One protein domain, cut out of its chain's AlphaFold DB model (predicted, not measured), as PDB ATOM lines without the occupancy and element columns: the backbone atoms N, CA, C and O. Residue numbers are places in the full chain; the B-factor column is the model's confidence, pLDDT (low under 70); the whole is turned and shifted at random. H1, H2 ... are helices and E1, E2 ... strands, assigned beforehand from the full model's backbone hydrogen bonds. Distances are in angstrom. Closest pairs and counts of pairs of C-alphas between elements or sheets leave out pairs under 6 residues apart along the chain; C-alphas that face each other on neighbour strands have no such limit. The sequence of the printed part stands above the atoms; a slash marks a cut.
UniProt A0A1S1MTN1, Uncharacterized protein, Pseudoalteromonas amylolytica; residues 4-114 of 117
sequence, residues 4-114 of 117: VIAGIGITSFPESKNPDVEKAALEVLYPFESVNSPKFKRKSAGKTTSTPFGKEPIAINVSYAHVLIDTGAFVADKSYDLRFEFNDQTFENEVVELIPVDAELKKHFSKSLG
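Overview. This is residues 4 to 114 of the 117 residues of an uncharacterized protein of Pseudoalteromonas amylolytica (UniProt A0A1S1MTN1). A five-strand sheet folds back on itself into two leaves, E3 with E2 facing E4 with E5 and E1 as the hinge, curled like part of a barrel that is not closed by strand pairing. H1 packs on E1, E2 and E5, while H2 packs at the end of E5; a long stretch between E2 and E3 reaches away from the sheet, with residues 36 to 41 sticking out. The 111 printed residues hold, in chain order, E1, E2, E3, H1, E4, E5 and H2; the sheet's order is E3 - E2 - E1 - E4 - E5, antiparallel throughout, and the class is mixed. The whole is loose, with a radius of gyration of the C-alphas of 16.4 A and spans of 53 by 44 by 24 A.

Arrangement. E1, residues 4 to 12, and E2, residues 22 to 28, form a hairpin, with N 9 and O 25 at 3.0 A, within hydrogen-bond range. E3, residues 58 to 60, is the antiparallel neighbour of E2, with N 26 and O 58 at 2.9 A; E1, E2 and E3 make a meander, each strand the antiparallel neighbour of the one before. H1, residues 62 to 70, is on the sheet; its closest C-alphas to E2 are Val 62 and Ala 24, 5.2 A apart. E4, residues 78 to 87, bends by 52 degrees at residue 81; its pairing is staggered, with E1 over residues 78 to 79, where N 5 and O 78 are 3.1 A apart, and with E5, residues 92 to 100, over residues 80 to 87. E4 and E5 form a hairpin, with N 83 and O 97 at 3.0 A. Across the fold, the closest C-alphas of edge strands E3 and E5 are Ile 60 and Val 95, 4.3 A apart. H2, residues 103 to 112, is on the same face as H1 and stands up from the sheet at 46 degrees; H1 and H2 are apart. In H1 and H2 every O i to N i+4 pair is within hydrogen-bond range.

Along the chain. E1 begins at C-alpha 4, (81.308, 81.940, 131.736), and is 24.6 A long; E2 measures 19.4 A and E3 6.6 A. H1 is 12.1 A long, E4 25.7 A and E5 23.0 A. H2 is 14.4 A long and ends at C-alpha 112, (83.748, 99.485, 123.005).

Size, cuts and confidence. The C-alphas farthest apart, Pro 38 and Gly 114, are 54.6 A apart. The link E2 to E3 is long, 29 residues; within it residues 30 to 31 pair antiparallel with 47 to 48, and 35 to 36 with 41 to 42. The printed part has no cut, and no printed residue is under 70 in pLDDT.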
ATOM      1  N   VAL A   4      82.224  81.555 132.816       96.12
ATOM      2  CA  VAL A   4      81.308  81.940 131.736       96.12
ATOM      3  C   VAL A   4      80.195  82.799 132.318       96.12
ATOM      4  O   VAL A   4      79.451  82.332 133.182       96.12
ATOM      5  N   ILE A   5      80.085  84.036 131.844       96.62
ATOM      6  CA  ILE A   5      79.090  84.999 132.323       96.62
ATOM      7  C   ILE A   5      77.921  85.022 131.337       96.62
ATOM      8  O   ILE A   5      78.104  85.299 130.156       96.62
ATOM      9  N   ALA A   6      76.723  84.713 131.825       96.81
ATOM     10  CA  ALA A   6      75.475  84.728 131.066       96.81
ATOM     11  C   ALA A   6      74.901  86.145 130.928       96.81
ATOM     12  O   ALA A   6      74.251  86.459 129.936       96.81
ATOM     13  N   GLY A   7      75.126  87.003 131.926       96.88
ATOM     14  CA  GLY A   7      74.516  88.325 131.972       96.88
ATOM     15  C   GLY A   7      75.066  89.221 133.075       96.88
ATOM     16  O   GLY A   7      75.756  88.765 133.988       96.88
ATOM     17  N   ILE A   8      74.722  90.502 132.976       97.38
ATOM     18  CA  ILE A   8      74.932  91.517 134.007       97.38
ATOM     19  C   ILE A   8      73.557  92.095 134.327       97.38
ATOM     20  O   ILE A   8      72.827  92.482 133.413       97.38
ATOM     21  N   GLY A   9      73.196  92.121 135.606       96.19
ATOM     22  CA  GLY A   9      71.946  92.705 136.077       96.19
ATOM     23  C   GLY A   9      72.217  93.880 137.000       96.19
ATOM     24  O   GLY A   9      73.054  93.769 137.892       96.19
ATOM     25  N   ILE A  10      71.480  94.975 136.812       96.69
ATOM     26  CA  ILE A  10      71.404  96.095 137.753       96.69
ATOM     27  C   ILE A  10      69.980  96.116 138.302       96.69
ATOM     28  O   ILE A  10      69.013  96.110 137.543       96.69
ATOM     29  N   THR A  11      69.848  96.076 139.623       94.81
ATOM     30  CA  THR A  11      68.563  96.093 140.324       94.81
ATOM     31  C   THR A  11      68.496  97.318 141.219       94.81
ATOM     32  O   THR A  11      69.378  97.529 142.048       94.81
ATOM     33  N   SER A  12      67.420  98.083 141.088       93.69
ATOM     34  CA  SER A  12      67.070  99.192 141.971       93.69
ATOM     35  C   SER A  12      65.671  98.972 142.542       93.69
ATOM     36  O   SER A  12      64.864  98.223 141.983       93.69
ATOM     37  N   PHE A  13      65.376  99.601 143.680       91.56
ATOM     38  CA  PHE A  13      64.062  99.514 144.321       91.56
ATOM     39  C   PHE A  13      63.489 100.922 144.528       91.56
ATOM     40  O   PHE A  13      63.600 101.461 145.634       91.56
ATOM     41  N   PRO A  14      62.853 101.510 143.495       89.25
ATOM     42  CA  PRO A  14      62.390 102.902 143.519       89.25
ATOM     43  C   PRO A  14      61.352 103.208 144.605       89.25
ATOM     44  O   PRO A  14      61.242 104.341 145.056       89.25
ATOM     45  N   GLU A  15      60.588 102.208 145.047       91.44
ATOM     46  CA  GLU A  15      59.587 102.353 146.116       91.44
ATOM     47  C   GLU A  15      60.144 102.028 147.514       91.44
ATOM     48  O   GLU A  15      59.411 102.017 148.506       91.44
ATOM     49  N   SER A  16      61.439 101.714 147.621       88.25
ATOM     50  CA  SER A  16      62.065 101.382 148.900       88.25
ATOM     51  C   SER A  16      62.455 102.627 149.695       88.25
ATOM     52  O   SER A  16      62.381 103.760 149.228       88.25
ATOM     53  N   LYS A  17      62.934 102.408 150.926       82.44
ATOM     54  CA  LYS A  17      63.457 103.486 151.779       82.44
ATOM     55  C   LYS A  17      64.666 104.207 151.164       82.44
ATOM     56  O   LYS A  17      64.913 105.343 151.546       82.44
ATOM     57  N   ASN A  18      65.380 103.556 150.241       83.50
ATOM     58  CA  ASN A  18      66.570 104.079 149.572       83.50
ATOM     59  C   ASN A  18      66.405 103.917 148.045       83.50
ATOM     60  O   ASN A  18      66.937 102.962 147.478       83.50
ATOM     61  N   PRO A  19      65.636 104.802 147.387       80.75
ATOM     62  CA  PRO A  19      65.243 104.646 145.982       80.75
ATOM     63  C   PRO A  19      66.421 104.701 145.000       80.75
ATOM     64  O   PRO A  19      66.365 104.059 143.955       80.75
ATOM     65  N   ASP A  20      67.491 105.408 145.366       85.19
ATOM     66  CA  ASP A  20      68.667 105.628 144.514       85.19
ATOM     67  C   ASP A  20      69.754 104.554 144.687       85.19
ATOM     68  O   ASP A  20      70.815 104.632 144.073       85.19
ATOM     69  N   VAL A  21      69.532 103.559 145.556       87.62
ATOM     70  CA  VAL A  21      70.506 102.484 145.768       87.62
ATOM     71  C   VAL A  21      70.294 101.392 144.735       87.62
ATOM     72  O   VAL A  21      69.258 100.722 144.700       87.62
ATOM     73  N   GLU A  22      71.329 101.177 143.938       93.50
ATOM     74  CA  GLU A  22      71.401 100.099 142.966       93.50
ATOM     75  C   GLU A  22      72.334  98.994 143.455       93.50
ATOM     76  O   GLU A  22      73.296  99.225 144.189       93.50
ATOM     77  N   LYS A  23      72.046  97.767 143.028       92.94
ATOM     78  CA  LYS A  23      72.916  96.609 143.203       92.94
ATOM     79  C   LYS A  23      73.154  95.971 141.854       92.94
ATOM     80  O   LYS A  23      72.197  95.735 141.117       92.94
ATOM     81  N   ALA A  24      74.408  95.657 141.557       96.31
ATOM     82  CA  ALA A  24      74.765  94.986 140.324       96.31
ATOM     83  C   ALA A  24      75.375  93.610 140.604       96.31
ATOM     84  O   ALA A  24      76.168  93.431 141.530       96.31
ATOM     85  N   ALA A  25      74.980  92.622 139.805       96.56
ATOM     86  CA  ALA A  25      75.433  91.244 139.944       96.56
ATOM     87  C   ALA A  25      75.706  90.598 138.583       96.56
ATOM     88  O   ALA A  25      75.109  90.956 137.563       96.56
ATOM     89  N   LEU A  26      76.611  89.622 138.590       96.62
ATOM     90  CA  LEU A  26      76.898  88.771 137.443       96.62
ATOM     91  C   LEU A  26      76.036  87.509 137.488       96.62
ATOM     92  O   LEU A  26      76.057  86.754 138.462       96.62
ATOM     93  N   GLU A  27      75.358  87.231 136.380       96.19
ATOM     94  CA  GLU A  27      74.721  85.942 136.125       96.19
ATOM     95  C   GLU A  27      75.783  84.994 135.569       96.19
ATOM     96  O   GLU A  27      76.300  85.195 134.469       96.19
ATOM     97  N   VAL A  28      76.145  83.960 136.324       95.56
ATOM     98  CA  VAL A  28      77.225  83.027 135.961       95.56
ATOM     99  C   VAL A  28      76.638  81.694 135.541       95.56
ATOM    100  O   VAL A  28      75.756  81.161 136.207       95.56
ATOM    101  N   LEU A  29      77.156  81.106 134.464       95.06
ATOM    102  CA  LEU A  29      76.746  79.768 134.062       95.06
ATOM    103  C   LEU A  29      77.460  78.693 134.882       95.06
ATOM    104  O   LEU A  29      78.620  78.353 134.634       95.06
ATOM    105  N   TYR A  30      76.719  78.087 135.800       93.00
ATOM    106  CA  TYR A  30      77.136  76.919 136.559       93.00
ATOM    107  C   TYR A  30      76.719  75.621 135.858       93.00
ATOM    108  O   TYR A  30      75.692  75.582 135.172       93.00
ATOM    109  N   PRO A  31      77.468  74.519 136.037       92.12
ATOM    110  CA  PRO A  31      76.999  73.194 135.648       92.12
ATOM    111  C   PRO A  31      75.675  72.866 136.344       92.12
ATOM    112  O   PRO A  31      75.537  73.065 137.551       92.12
ATOM    113  N   PHE A  32      74.693  72.340 135.608       92.56
ATOM    114  CA  PHE A  32      73.430  71.958 136.232       92.56
ATOM    115  C   PHE A  32      73.542  70.563 136.857       92.56
ATOM    116  O   PHE A  32      73.323  69.544 136.200       92.56
ATOM    117  N   GLU A  33      73.903  70.515 138.138       90.38
ATOM    118  CA  GLU A  33      74.251  69.266 138.821       90.38
ATOM    119  C   GLU A  33      73.049  68.362 139.116       90.38
ATOM    120  O   GLU A  33      72.012  68.792 139.645       90.38
ATOM    121  N   SER A  34      73.220  67.072 138.818       92.88
ATOM    122  CA  SER A  34      72.285  66.034 139.244       92.88
ATOM    123  C   SER A  34      72.496  65.751 140.725       92.88
ATOM    124  O   SER A  34      73.627  65.684 141.195       92.88
ATOM    125  N   VAL A  35      71.406  65.567 141.464       91.44
ATOM    126  CA  VAL A  35      71.463  65.285 142.901       91.44
ATOM    127  C   VAL A  35      70.837  63.930 143.157       91.44
ATOM    128  O   VAL A  35      69.776  63.618 142.626       91.44
ATOM    129  N   ASN A  36      71.482  63.110 143.977       93.81
ATOM    130  CA  ASN A  36      70.946  61.819 144.382       93.81
ATOM    131  C   ASN A  36      71.119  61.654 145.890       93.81
ATOM    132  O   ASN A  36      72.093  61.075 146.359       93.81
ATOM    133  N   SER A  37      70.176  62.208 146.646       91.44
ATOM    134  CA  SER A  37      70.114  62.090 148.102       91.44
ATOM    135  C   SER A  37      68.805  61.406 148.525       91.44
ATOM    136  O   SER A  37      67.850  61.377 147.743       91.44
ATOM    137  N   PRO A  38      68.702  60.883 149.762       94.38
ATOM    138  CA  PRO A  38      67.468  60.256 150.243       94.38
ATOM    139  C   PRO A  38      66.254  61.195 150.253       94.38
ATOM    140  O   PRO A  38      65.135  60.744 150.030       94.38
ATOM    141  N   LYS A  39      66.472  62.495 150.500       93.81
ATOM    142  CA  LYS A  39      65.409  63.512 150.604       93.81
ATOM    143  C   LYS A  39      65.196  64.319 149.319       93.81
ATOM    144  O   LYS A  39      64.188  65.003 149.199       93.81
ATOM    145  N   PHE A  40      66.132  64.262 148.372       92.19
ATOM    146  CA  PHE A  40      66.082  65.039 147.136       92.19
ATOM    147  C   PHE A  40      66.826  64.323 146.004       92.19
ATOM    148  O   PHE A  40      68.023  64.037 146.120       92.19
ATOM    149  N   LYS A  41      66.125  64.064 144.896       94.50
ATOM    150  CA  LYS A  41      66.695  63.499 143.668       94.50
ATOM    151  C   LYS A  41      66.405  64.427 142.492       94.50
ATOM    152  O   LYS A  41      65.268  64.846 142.306       94.50
ATOM    153  N   ARG A  42      67.422  64.712 141.684       93.00
ATOM    154  CA  ARG A  42      67.347  65.528 140.471       93.00
ATOM    155  C   ARG A  42      68.205  64.898 139.384       93.00
ATOM    156  O   ARG A  42      69.383  64.637 139.605       93.00
ATOM    157  N   LYS A  43      67.613  64.708 138.208       95.56
ATOM    158  CA  LYS A  43      68.318  64.391 136.964       95.56
ATOM    159  C   LYS A  43      68.365  65.660 136.119       95.56
ATOM    160  O   LYS A  43      67.332  66.300 135.943       95.56
ATOM    161  N   SER A  44      69.537  66.028 135.627       94.31
ATOM    162  CA  SER A  44      69.768  67.300 134.934       94.31
ATOM    163  C   SER A  44      70.825  67.161 133.840       94.31
ATOM    164  O   SER A  44      71.621  66.223 133.844       94.31
ATOM    165  N   ALA A  45      70.821  68.105 132.901       95.25
ATOM    166  CA  ALA A  45      71.837  68.275 131.870       95.25
ATOM    167  C   ALA A  45      71.965  69.769 131.531       95.25
ATOM    168  O   ALA A  45      71.000  70.518 131.688       95.25
ATOM    169  N   GLY A  46      73.135  70.199 131.055       94.75
ATOM    170  CA  GLY A  46      73.381  71.586 130.653       94.75
ATOM    171  C   GLY A  46      73.877  72.484 131.790       94.75
ATOM    172  O   GLY A  46      74.690  72.063 132.618       94.75
ATOM    173  N   LYS A  47      73.427  73.742 131.787       94.69
ATOM    174  CA  LYS A  47      73.900  74.809 132.678       94.69
ATOM    175  C   LYS A  47      72.725  75.524 133.349       94.69
ATOM    176  O   LYS A  47      71.593  75.434 132.880       94.69
ATOM    177  N   THR A  48      72.997  76.220 134.443       94.31
ATOM    178  CA  THR A  48      72.036  77.047 135.183       94.31
ATOM    179  C   THR A  48      72.710  78.339 135.628       94.31
ATOM    180  O   THR A  48      73.921  78.349 135.833       94.31
ATOM    181  N   THR A  49      71.940  79.413 135.794       93.81
ATOM    182  CA  THR A  49      72.416  80.641 136.444       93.81
ATOM    183  C   THR A  49      72.139  80.664 137.943       93.81
ATOM    184  O   THR A  49      72.626  81.535 138.655       93.81
ATOM    185  N   SER A  50      71.397  79.678 138.463       91.50
ATOM    186  CA  SER A  50      71.143  79.577 139.895       91.50
ATOM    187  C   SER A  50      72.454  79.389 140.650       91.50
ATOM    188  O   SER A  50      73.145  78.384 140.461       91.50
ATOM    189  N   THR A  51      72.765  80.339 141.531       89.00
ATOM    190  CA  THR A  51      73.930  80.260 142.408       89.00
ATOM    191  C   THR A  51      73.900  78.944 143.194       89.00
ATOM    192  O   THR A  51      72.877  78.618 143.810       89.00
ATOM    193  N   PRO A  52      74.988  78.152 143.173       86.62
ATOM    194  CA  PRO A  52      75.058  76.902 143.912       86.62
ATOM    195  C   PRO A  52      74.806  77.104 145.406       86.62
ATOM    196  O   PRO A  52      75.174  78.127 145.981       86.62
ATOM    197  N   PHE A  53      74.221  76.094 146.050       82.69
ATOM    198  CA  PHE A  53      73.969  76.131 147.488       82.69
ATOM    199  C   PHE A  53      75.259  76.418 148.275       82.69
ATOM    200  O   PHE A  53      76.292  75.796 148.029       82.69
ATOM    201  N   GLY A  54      75.184  77.350 149.228       83.31
ATOM    202  CA  GLY A  54      76.328  77.763 150.045       83.31
ATOM    203  C   GLY A  54      77.298  78.725 149.353       83.31
ATOM    204  O   GLY A  54      78.347  79.016 149.919       83.31
ATOM    205  N   LYS A  55      76.970  79.215 148.151       87.25
ATOM    206  CA  LYS A  55      77.684  80.315 147.495       87.25
ATOM    207  C   LYS A  55      76.800  81.551 147.418       87.25
ATOM    208  O   LYS A  55      75.577  81.444 147.349       87.25
ATOM    209  N   GLU A  56      77.442  82.708 147.395       89.56
ATOM    210  CA  GLU A  56      76.781  83.987 147.164       89.56
ATOM    211  C   GLU A  56      76.854  84.367 145.677       89.56
ATOM    212  O   GLU A  56      77.779  83.936 144.975       89.56
ATOM    213  N   PRO A  57      75.866  85.122 145.161       90.88
ATOM    214  CA  PRO A  57      75.965  85.742 143.846       90.88
ATOM    215  C   PRO A  57      77.218  86.616 143.745       90.88
ATOM    216  O   PRO A  57      77.655  87.209 144.728       90.88
ATOM    217  N   ILE A  58      77.791  86.712 142.548       94.56
ATOM    218  CA  ILE A  58      78.982  87.533 142.339       94.56
ATOM    219  C   ILE A  58      78.545  88.985 142.139       94.56
ATOM    220  O   ILE A  58      77.966  89.313 141.103       94.56
ATOM    221  N   ALA A  59      78.832  89.838 143.121       96.00
ATOM    222  CA  ALA A  59      78.625  91.277 143.016       96.00
ATOM    223  C   ALA A  59      79.623  91.903 142.028       96.00
ATOM    224  O   ALA A  59      80.790  91.509 141.957       96.00
ATOM    225  N   ILE A  60      79.165  92.889 141.266       97.31
ATOM    226  CA  ILE A  60      79.986  93.720 140.382       97.31
ATOM    227  C   ILE A  60      79.772  95.175 140.772       97.31
ATOM    228  O   ILE A  60      78.670  95.564 141.159       97.31
ATOM    229  N   ASN A  61      80.823  95.981 140.672       96.81
ATOM    230  CA  ASN A  61      80.725  97.399 140.947       96.81
ATOM    231  C   ASN A  61      79.665  98.045 140.041       96.81
ATOM    232  O   ASN A  61      79.706  97.891 138.819       96.81
ATOM    233  N   VAL A  62      78.724  98.776 140.642       96.19
ATOM    234  CA  VAL A  62      77.558  99.342 139.942       96.19
ATOM    235  C   VAL A  62      77.976 100.274 138.806       96.19
ATOM    236  O   VAL A  62      77.496 100.131 137.683       96.19
ATOM    237  N   SER A  63      78.919 101.183 139.061       95.38
ATOM    238  CA  SER A  63      79.401 102.128 138.048       95.38
ATOM    239  C   SER A  63      80.041 101.404 136.865       95.38
ATOM    240  O   SER A  63      79.826 101.772 135.713       95.38
ATOM    241  N   TYR A  64      80.806 100.345 137.135       96.69
ATOM    242  CA  TYR A  64      81.415  99.540 136.083       96.69
ATOM    243  C   TYR A  64      80.382  98.714 135.301       96.69
ATOM    244  O   TYR A  64      80.481  98.606 134.078       96.69
ATOM    245  N   ALA A  65      79.360  98.179 135.975       97.38
ATOM    246  CA  ALA A  65      78.259  97.470 135.327       97.38
ATOM    247  C   ALA A  65      77.508  98.371 134.333       97.38
ATOM    248  O   ALA A  65      77.277  97.943 133.202       97.38
ATOM    249  N   HIS A  66      77.214  99.623 134.709       97.50
ATOM    250  CA  HIS A  66      76.644 100.620 133.791       97.50
ATOM    251  C   HIS A  66      77.534 100.836 132.572       97.50
ATOM    252  O   HIS A  66      77.071 100.678 131.449       97.50
ATOM    253  N   VAL A  67      78.837 101.077 132.767       96.94
ATOM    254  CA  VAL A  67      79.783 101.253 131.648       96.94
ATOM    255  C   VAL A  67      79.741 100.064 130.688       96.94
ATOM    256  O   VAL A  67      79.682 100.255 129.475       96.94
ATOM    257  N   LEU A  68      79.752  98.833 131.200       97.00
ATOM    258  CA  LEU A  68      79.728  97.630 130.367       97.00
ATOM    259  C   LEU A  68      78.431  97.474 129.563       97.00
ATOM    260  O   LEU A  68      78.491  97.026 128.412       97.00
ATOM    261  N   ILE A  69      77.290  97.817 130.165       96.56
ATOM    262  CA  ILE A  69      75.966  97.737 129.539       96.56
ATOM    263  C   ILE A  69      75.803  98.857 128.506       96.56
ATOM    264  O   ILE A  69      75.522  98.577 127.341       96.56
ATOM    265  N   ASP A  70      76.055 100.103 128.900       96.25
ATOM    266  CA  ASP A  70      75.798 101.293 128.087       96.25
ATOM    267  C   ASP A  70      76.707 101.371 126.857       96.25
ATOM    268  O   ASP A  70      76.294 101.829 125.790       96.25
ATOM    269  N   THR A  71      77.947 100.885 126.972       96.38
ATOM    270  CA  THR A  71      78.887 100.822 125.839       96.38
ATOM    271  C   THR A  71      78.690  99.590 124.954       96.38
ATOM    272  O   THR A  71      79.314  99.485 123.896       96.38
ATOM    273  N   GLY A  72      77.873  98.619 125.378       95.62
ATOM    274  CA  GLY A  72      77.778  97.313 124.724       95.62
ATOM    275  C   GLY A  72      79.105  96.539 124.724       95.62
ATOM    276  O   GLY A  72      79.349  95.711 123.839       95.62
ATOM    277  N   ALA A  73      80.006  96.828 125.671       96.31
ATOM    278  CA  ALA A  73      81.270  96.112 125.806       96.31
ATOM    279  C   ALA A  73      81.041  94.660 126.243       96.31
ATOM    280  O   ALA A  73      81.705  93.761 125.732       96.31
ATOM    281  N   PHE A  74      80.087  94.415 127.145       97.19
ATOM    282  CA  PHE A  74      79.791  93.064 127.616       97.19
ATOM    283  C   PHE A  74      79.201  92.172 126.513       97.19
ATOM    284  O   PHE A  74      78.314  92.578 125.764       97.19
ATOM    285  N   VAL A  75      79.668  90.920 126.451       96.81
ATOM    286  CA  VAL A  75      79.153  89.894 125.539       96.81
ATOM    287  C   VAL A  75      78.789  88.656 126.354       96.81
ATOM    288  O   VAL A  75      79.646  88.033 126.979       96.81
ATOM    289  N   ALA A  76      77.510  88.290 126.333       96.31
ATOM    290  CA  ALA A  76      77.001  87.122 127.044       96.31
ATOM    291  C   ALA A  76      77.617  85.801 126.544       96.31
ATOM    292  O   ALA A  76      78.087  85.691 125.409       96.31
ATOM    293  N   ASP A  77      77.587  84.786 127.408       95.38
ATOM    294  CA  ASP A  77      78.055  83.416 127.164       95.38
ATOM    295  C   ASP A  77      79.545  83.302 126.806       95.38
ATOM    296  O   ASP A  77      79.999  82.310 126.222       95.38
ATOM    297  N   LYS A  78      80.334  84.309 127.194       96.31
ATOM    298  CA  LYS A  78      81.787  84.342 127.025       96.31
ATOM    299  C   LYS A  78      82.530  84.129 128.337       96.31
ATOM    300  O   LYS A  78      81.981  84.289 129.427       96.31
ATOM    301  N   SER A  79      83.791  83.725 128.196       96.06
ATOM    302  CA  SER A  79      84.689  83.442 129.310       96.06
ATOM    303  C   SER A  79      85.475  84.685 129.713       96.06
ATOM    304  O   SER A  79      86.161  85.286 128.881       96.06
ATOM    305  N   TYR A  80      85.436  85.000 131.003       97.06
ATOM    306  CA  TYR A  80      86.127  86.134 131.605       97.06
ATOM    307  C   TYR A  80      86.901  85.689 132.840       97.06
ATOM    308  O   TYR A  80      86.394  84.908 133.648       97.06
ATOM    309  N   ASP A  81      88.114  86.205 133.009       97.00
ATOM    310  CA  ASP A  81      88.727  86.279 134.331       97.00
ATOM    311  C   ASP A  81      88.157  87.496 135.074       97.00
ATOM    312  O   ASP A  81      87.813  88.512 134.467       97.00
ATOM    313  N   LEU A  82      88.027  87.379 136.392       96.50
ATOM    314  CA  LEU A  82      87.475  88.427 137.245       96.50
ATOM    315  C   LEU A  82      88.570  89.038 138.109       96.50
ATOM    316  O   LEU A  82      89.323  88.305 138.759       96.50
ATOM    317  N   ARG A  83      88.606  90.369 138.174       96.38
ATOM    318  CA  ARG A  83      89.367  91.096 139.190       96.38
ATOM    319  C   ARG A  83      88.414  91.622 140.253       96.38
ATOM    320  O   ARG A  83      87.467  92.340 139.937       96.38
ATOM    321  N   PHE A  84      88.689  91.250 141.496       95.94
ATOM    322  CA  PHE A  84      87.921  91.662 142.662       95.94
ATOM    323  C   PHE A  84      88.676  92.720 143.451       95.94
ATOM    324  O   PHE A  84      89.896  92.624 143.598       95.94
ATOM    325  N   GLU A  85      87.937  93.669 144.007       96.56
ATOM    326  CA  GLU A  85      88.418  94.596 145.025       96.56
ATOM    327  C   GLU A  85      87.384  94.712 146.146       96.56
ATOM    328  O   GLU A  85      86.186  94.514 145.933       96.56
ATOM    329  N   PHE A  86      87.863  95.009 147.352       94.75
ATOM    330  CA  PHE A  86      86.995  95.301 148.482       94.75
ATOM    331  C   PHE A  86      86.482  96.735 148.367       94.75
ATOM    332  O   PHE A  86      87.276  97.664 148.214       94.75
ATOM    333  N   ASN A  87      85.168  96.912 148.447       90.62
ATOM    334  CA  ASN A  87      84.536  98.221 148.423       90.62
ATOM    335  C   ASN A  87      84.210  98.664 149.858       90.62
ATOM    336  O   ASN A  87      83.318  98.117 150.502       90.62
ATOM    337  N   ASP A  88      84.904  99.694 150.348       90.44
ATOM    338  CA  ASP A  88      84.730 100.222 151.710       90.44
ATOM    339  C   ASP A  88      83.338 100.837 151.970       90.44
ATOM    340  O   ASP A  88      82.962 101.044 153.122       90.44
ATOM    341  N   GLN A  89      82.570 101.163 150.923       85.44
ATOM    342  CA  GLN A  89      81.234 101.757 151.057       85.44
ATOM    343  C   GLN A  89      80.150 100.694 151.226       85.44
ATOM    344  O   GLN A  89      79.238 100.860 152.038       85.44
ATOM    345  N   THR A  90      80.233  99.611 150.453       85.62
ATOM    346  CA  THR A  90      79.273  98.499 150.499       85.62
ATOM    347  C   THR A  90      79.702  97.410 151.480       85.62
ATOM    348  O   THR A  90      78.862  96.628 151.918       85.62
ATOM    349  N   PHE A  91      80.979  97.402 151.882       89.38
ATOM    350  CA  PHE A  91      81.632  96.351 152.666       89.38
ATOM    351  C   PHE A  91      81.580  94.972 151.989       89.38
ATOM    352  O   PHE A  91      81.600  93.938 152.660       89.38
ATOM    353  N   GLU A  92      81.540  94.952 150.656       89.25
ATOM    354  CA  GLU A  92      81.491  93.742 149.837       89.25
ATOM    355  C   GLU A  92      82.734  93.640 148.935       89.25
ATOM    356  O   GLU A  92      83.367  94.638 148.585       89.25
ATOM    357  N   ASN A  93      83.108  92.413 148.556       94.38
ATOM    358  CA  ASN A  93      84.089  92.201 147.491       94.38
ATOM    359  C   ASN A  93      83.362  92.231 146.149       94.38
ATOM    360  O   ASN A  93      82.569  91.338 145.848       94.38
ATOM    361  N   GLU A  94      83.666  93.231 145.336       96.88
ATOM    362  CA  GLU A  94      83.000  93.478 144.065       96.88
ATOM    363  C   GLU A  94      83.953  93.207 142.905       96.88
ATOM    364  O   GLU A  94      85.157  93.467 142.973       96.88
ATOM    365  N   VAL A  95      83.411  92.699 141.802       97.50
ATOM    366  CA  VAL A  95      84.134  92.684 140.532       97.50
ATOM    367  C   VAL A  95      84.295  94.120 140.051       97.50
ATOM    368  O   VAL A  95      83.311  94.822 139.834       97.50
ATOM    369  N   VAL A  96      85.535  94.545 139.845       96.94
ATOM    370  CA  VAL A  96      85.867  95.876 139.310       96.94
ATOM    371  C   VAL A  96      86.346  95.820 137.864       96.94
ATOM    372  O   VAL A  96      86.438  96.847 137.199       96.94
ATOM    373  N   GLU A  97      86.658  94.624 137.364       96.38
ATOM    374  CA  GLU A  97      87.094  94.432 135.985       96.38
ATOM    375  C   GLU A  97      86.761  93.025 135.482       96.38
ATOM    376  O   GLU A  97      87.069  92.021 136.134       96.38
ATOM    377  N   LEU A  98      86.160  92.967 134.291       96.88
ATOM    378  CA  LEU A  98      86.056  91.755 133.487       96.88
ATOM    379  C   LEU A  98      87.243  91.708 132.533       96.88
ATOM    380  O   LEU A  98      87.421  92.615 131.724       96.88
ATOM    381  N   ILE A  99      88.021  90.631 132.593       96.19
ATOM    382  CA  ILE A  99      89.181  90.413 131.732       96.19
ATOM    383  C   ILE A  99      88.778  89.376 130.677       96.19
ATOM    384  O   ILE A  99      88.709  88.183 130.991       96.19
ATOM    385  N   PRO A 100      88.491  89.786 129.425       95.75
ATOM    386  CA  PRO A 100      88.192  88.849 128.352       95.75
ATOM    387  C   PRO A 100      89.334  87.862 128.155       95.75
ATOM    388  O   PRO A 100      90.500  88.258 128.145       95.75
ATOM    389  N   VAL A 101      89.021  86.584 127.958       94.88
ATOM    390  CA  VAL A 101      90.061  85.560 127.775       94.88
ATOM    391  C   VAL A 101      90.461  85.432 126.305       94.88
ATOM    392  O   VAL A 101      91.656  85.356 125.999       94.88
ATOM    393  N   ASP A 102      89.490  85.449 125.388       93.19
ATOM    394  CA  ASP A 102      89.736  85.276 123.957       93.19
ATOM    395  C   ASP A 102      90.170  86.572 123.253       93.19
ATOM    396  O   ASP A 102      89.836  87.687 123.656       93.19
ATOM    397  N   ALA A 103      90.965  86.426 122.192       93.75
ATOM    398  CA  ALA A 103      91.595  87.555 121.513       93.75
ATOM    399  C   ALA A 103      90.596  88.462 120.775       93.75
ATOM    400  O   ALA A 103      90.843  89.662 120.659       93.75
ATOM    401  N   GLU A 104      89.489  87.917 120.269       94.69
ATOM    402  CA  GLU A 104      88.468  88.708 119.576       94.69
ATOM    403  C   GLU A 104      87.664  89.545 120.568       94.69
ATOM    404  O   GLU A 104      87.468  90.740 120.354       94.69
ATOM    405  N   LEU A 105      87.289  88.959 121.702       94.50
ATOM    406  CA  LEU A 105      86.584  89.647 122.770       94.50
ATOM    407  C   LEU A 105      87.450  90.713 123.438       94.50
ATOM    408  O   LEU A 105      86.940  91.783 123.747       94.50
ATOM    409  N   LYS A 106      88.764  90.484 123.585       95.19
ATOM    410  CA  LYS A 106      89.712  91.531 124.017       95.19
ATOM    411  C   LYS A 106      89.677  92.742 123.084       95.19
ATOM    412  O   LYS A 106      89.614  93.876 123.553       95.19
ATOM    413  N   LYS A 107      89.689  92.509 121.767       95.00
ATOM    414  CA  LYS A 107      89.599  93.582 120.762       95.00
ATOM    415  C   LYS A 107      88.252  94.302 120.823       95.00
ATOM    416  O   LYS A 107      88.229  95.528 120.760       95.00
ATOM    417  N   HIS A 108      87.153  93.559 120.970       94.94
ATOM    418  CA  HIS A 108      85.813  94.128 121.153       94.94
ATOM    419  C   HIS A 108      85.753  95.025 122.390       94.94
ATOM    420  O   HIS A 108      85.378  96.185 122.273       94.94
ATOM    421  N   PHE A 109      86.214  94.531 123.542       94.50
ATOM    422  CA  PHE A 109      86.260  95.292 124.793       94.50
ATOM    423  C   PHE A 109      87.068  96.578 124.651       94.50
ATOM    424  O   PHE A 109      86.585  97.645 125.012       94.50
ATOM    425  N   SER A 110      88.276  96.487 124.085       92.44
ATOM    426  CA  SER A 110      89.125  97.657 123.862       92.44
ATOM    427  C   SER A 110      88.416  98.700 122.996       92.44
ATOM    428  O   SER A 110      88.382  99.867 123.371       92.44
ATOM    429  N   LYS A 111      87.771  98.278 121.903       93.75
ATOM    430  CA  LYS A 111      87.031  99.172 121.009       93.75
ATOM    431  C   LYS A 111      85.803  99.800 121.678       93.75
ATOM    432  O   LYS A 111      85.602 101.004 121.546       93.75
ATOM    433  N   SER A 112      84.986  99.008 122.371       92.56
ATOM    434  CA  SER A 112      83.748  99.485 123.005       92.56
ATOM    435  C   SER A 112      84.014 100.430 124.177       92.56
ATOM    436  O   SER A 112      83.258 101.373 124.382       92.56
ATOM    437  N   LEU A 113      85.112 100.226 124.908       90.38
ATOM    438  CA  LEU A 113      85.509 101.077 126.035       90.38
ATOM    439  C   LEU A 113      86.340 102.304 125.613       90.38
ATOM    440  O   LEU A 113      86.846 103.026 126.469       90.38
ATOM    441  N   GLY A 114      86.493 102.557 124.307       81.38
ATOM    442  CA  GLY A 114      87.212 103.728 123.791       81.38
ATOM    443  C   GLY A 114      88.740 103.630 123.865       81.38
ATOM    444  O   GLY A 114      89.428 104.640 123.730       81.38
TER     445      GLY A 114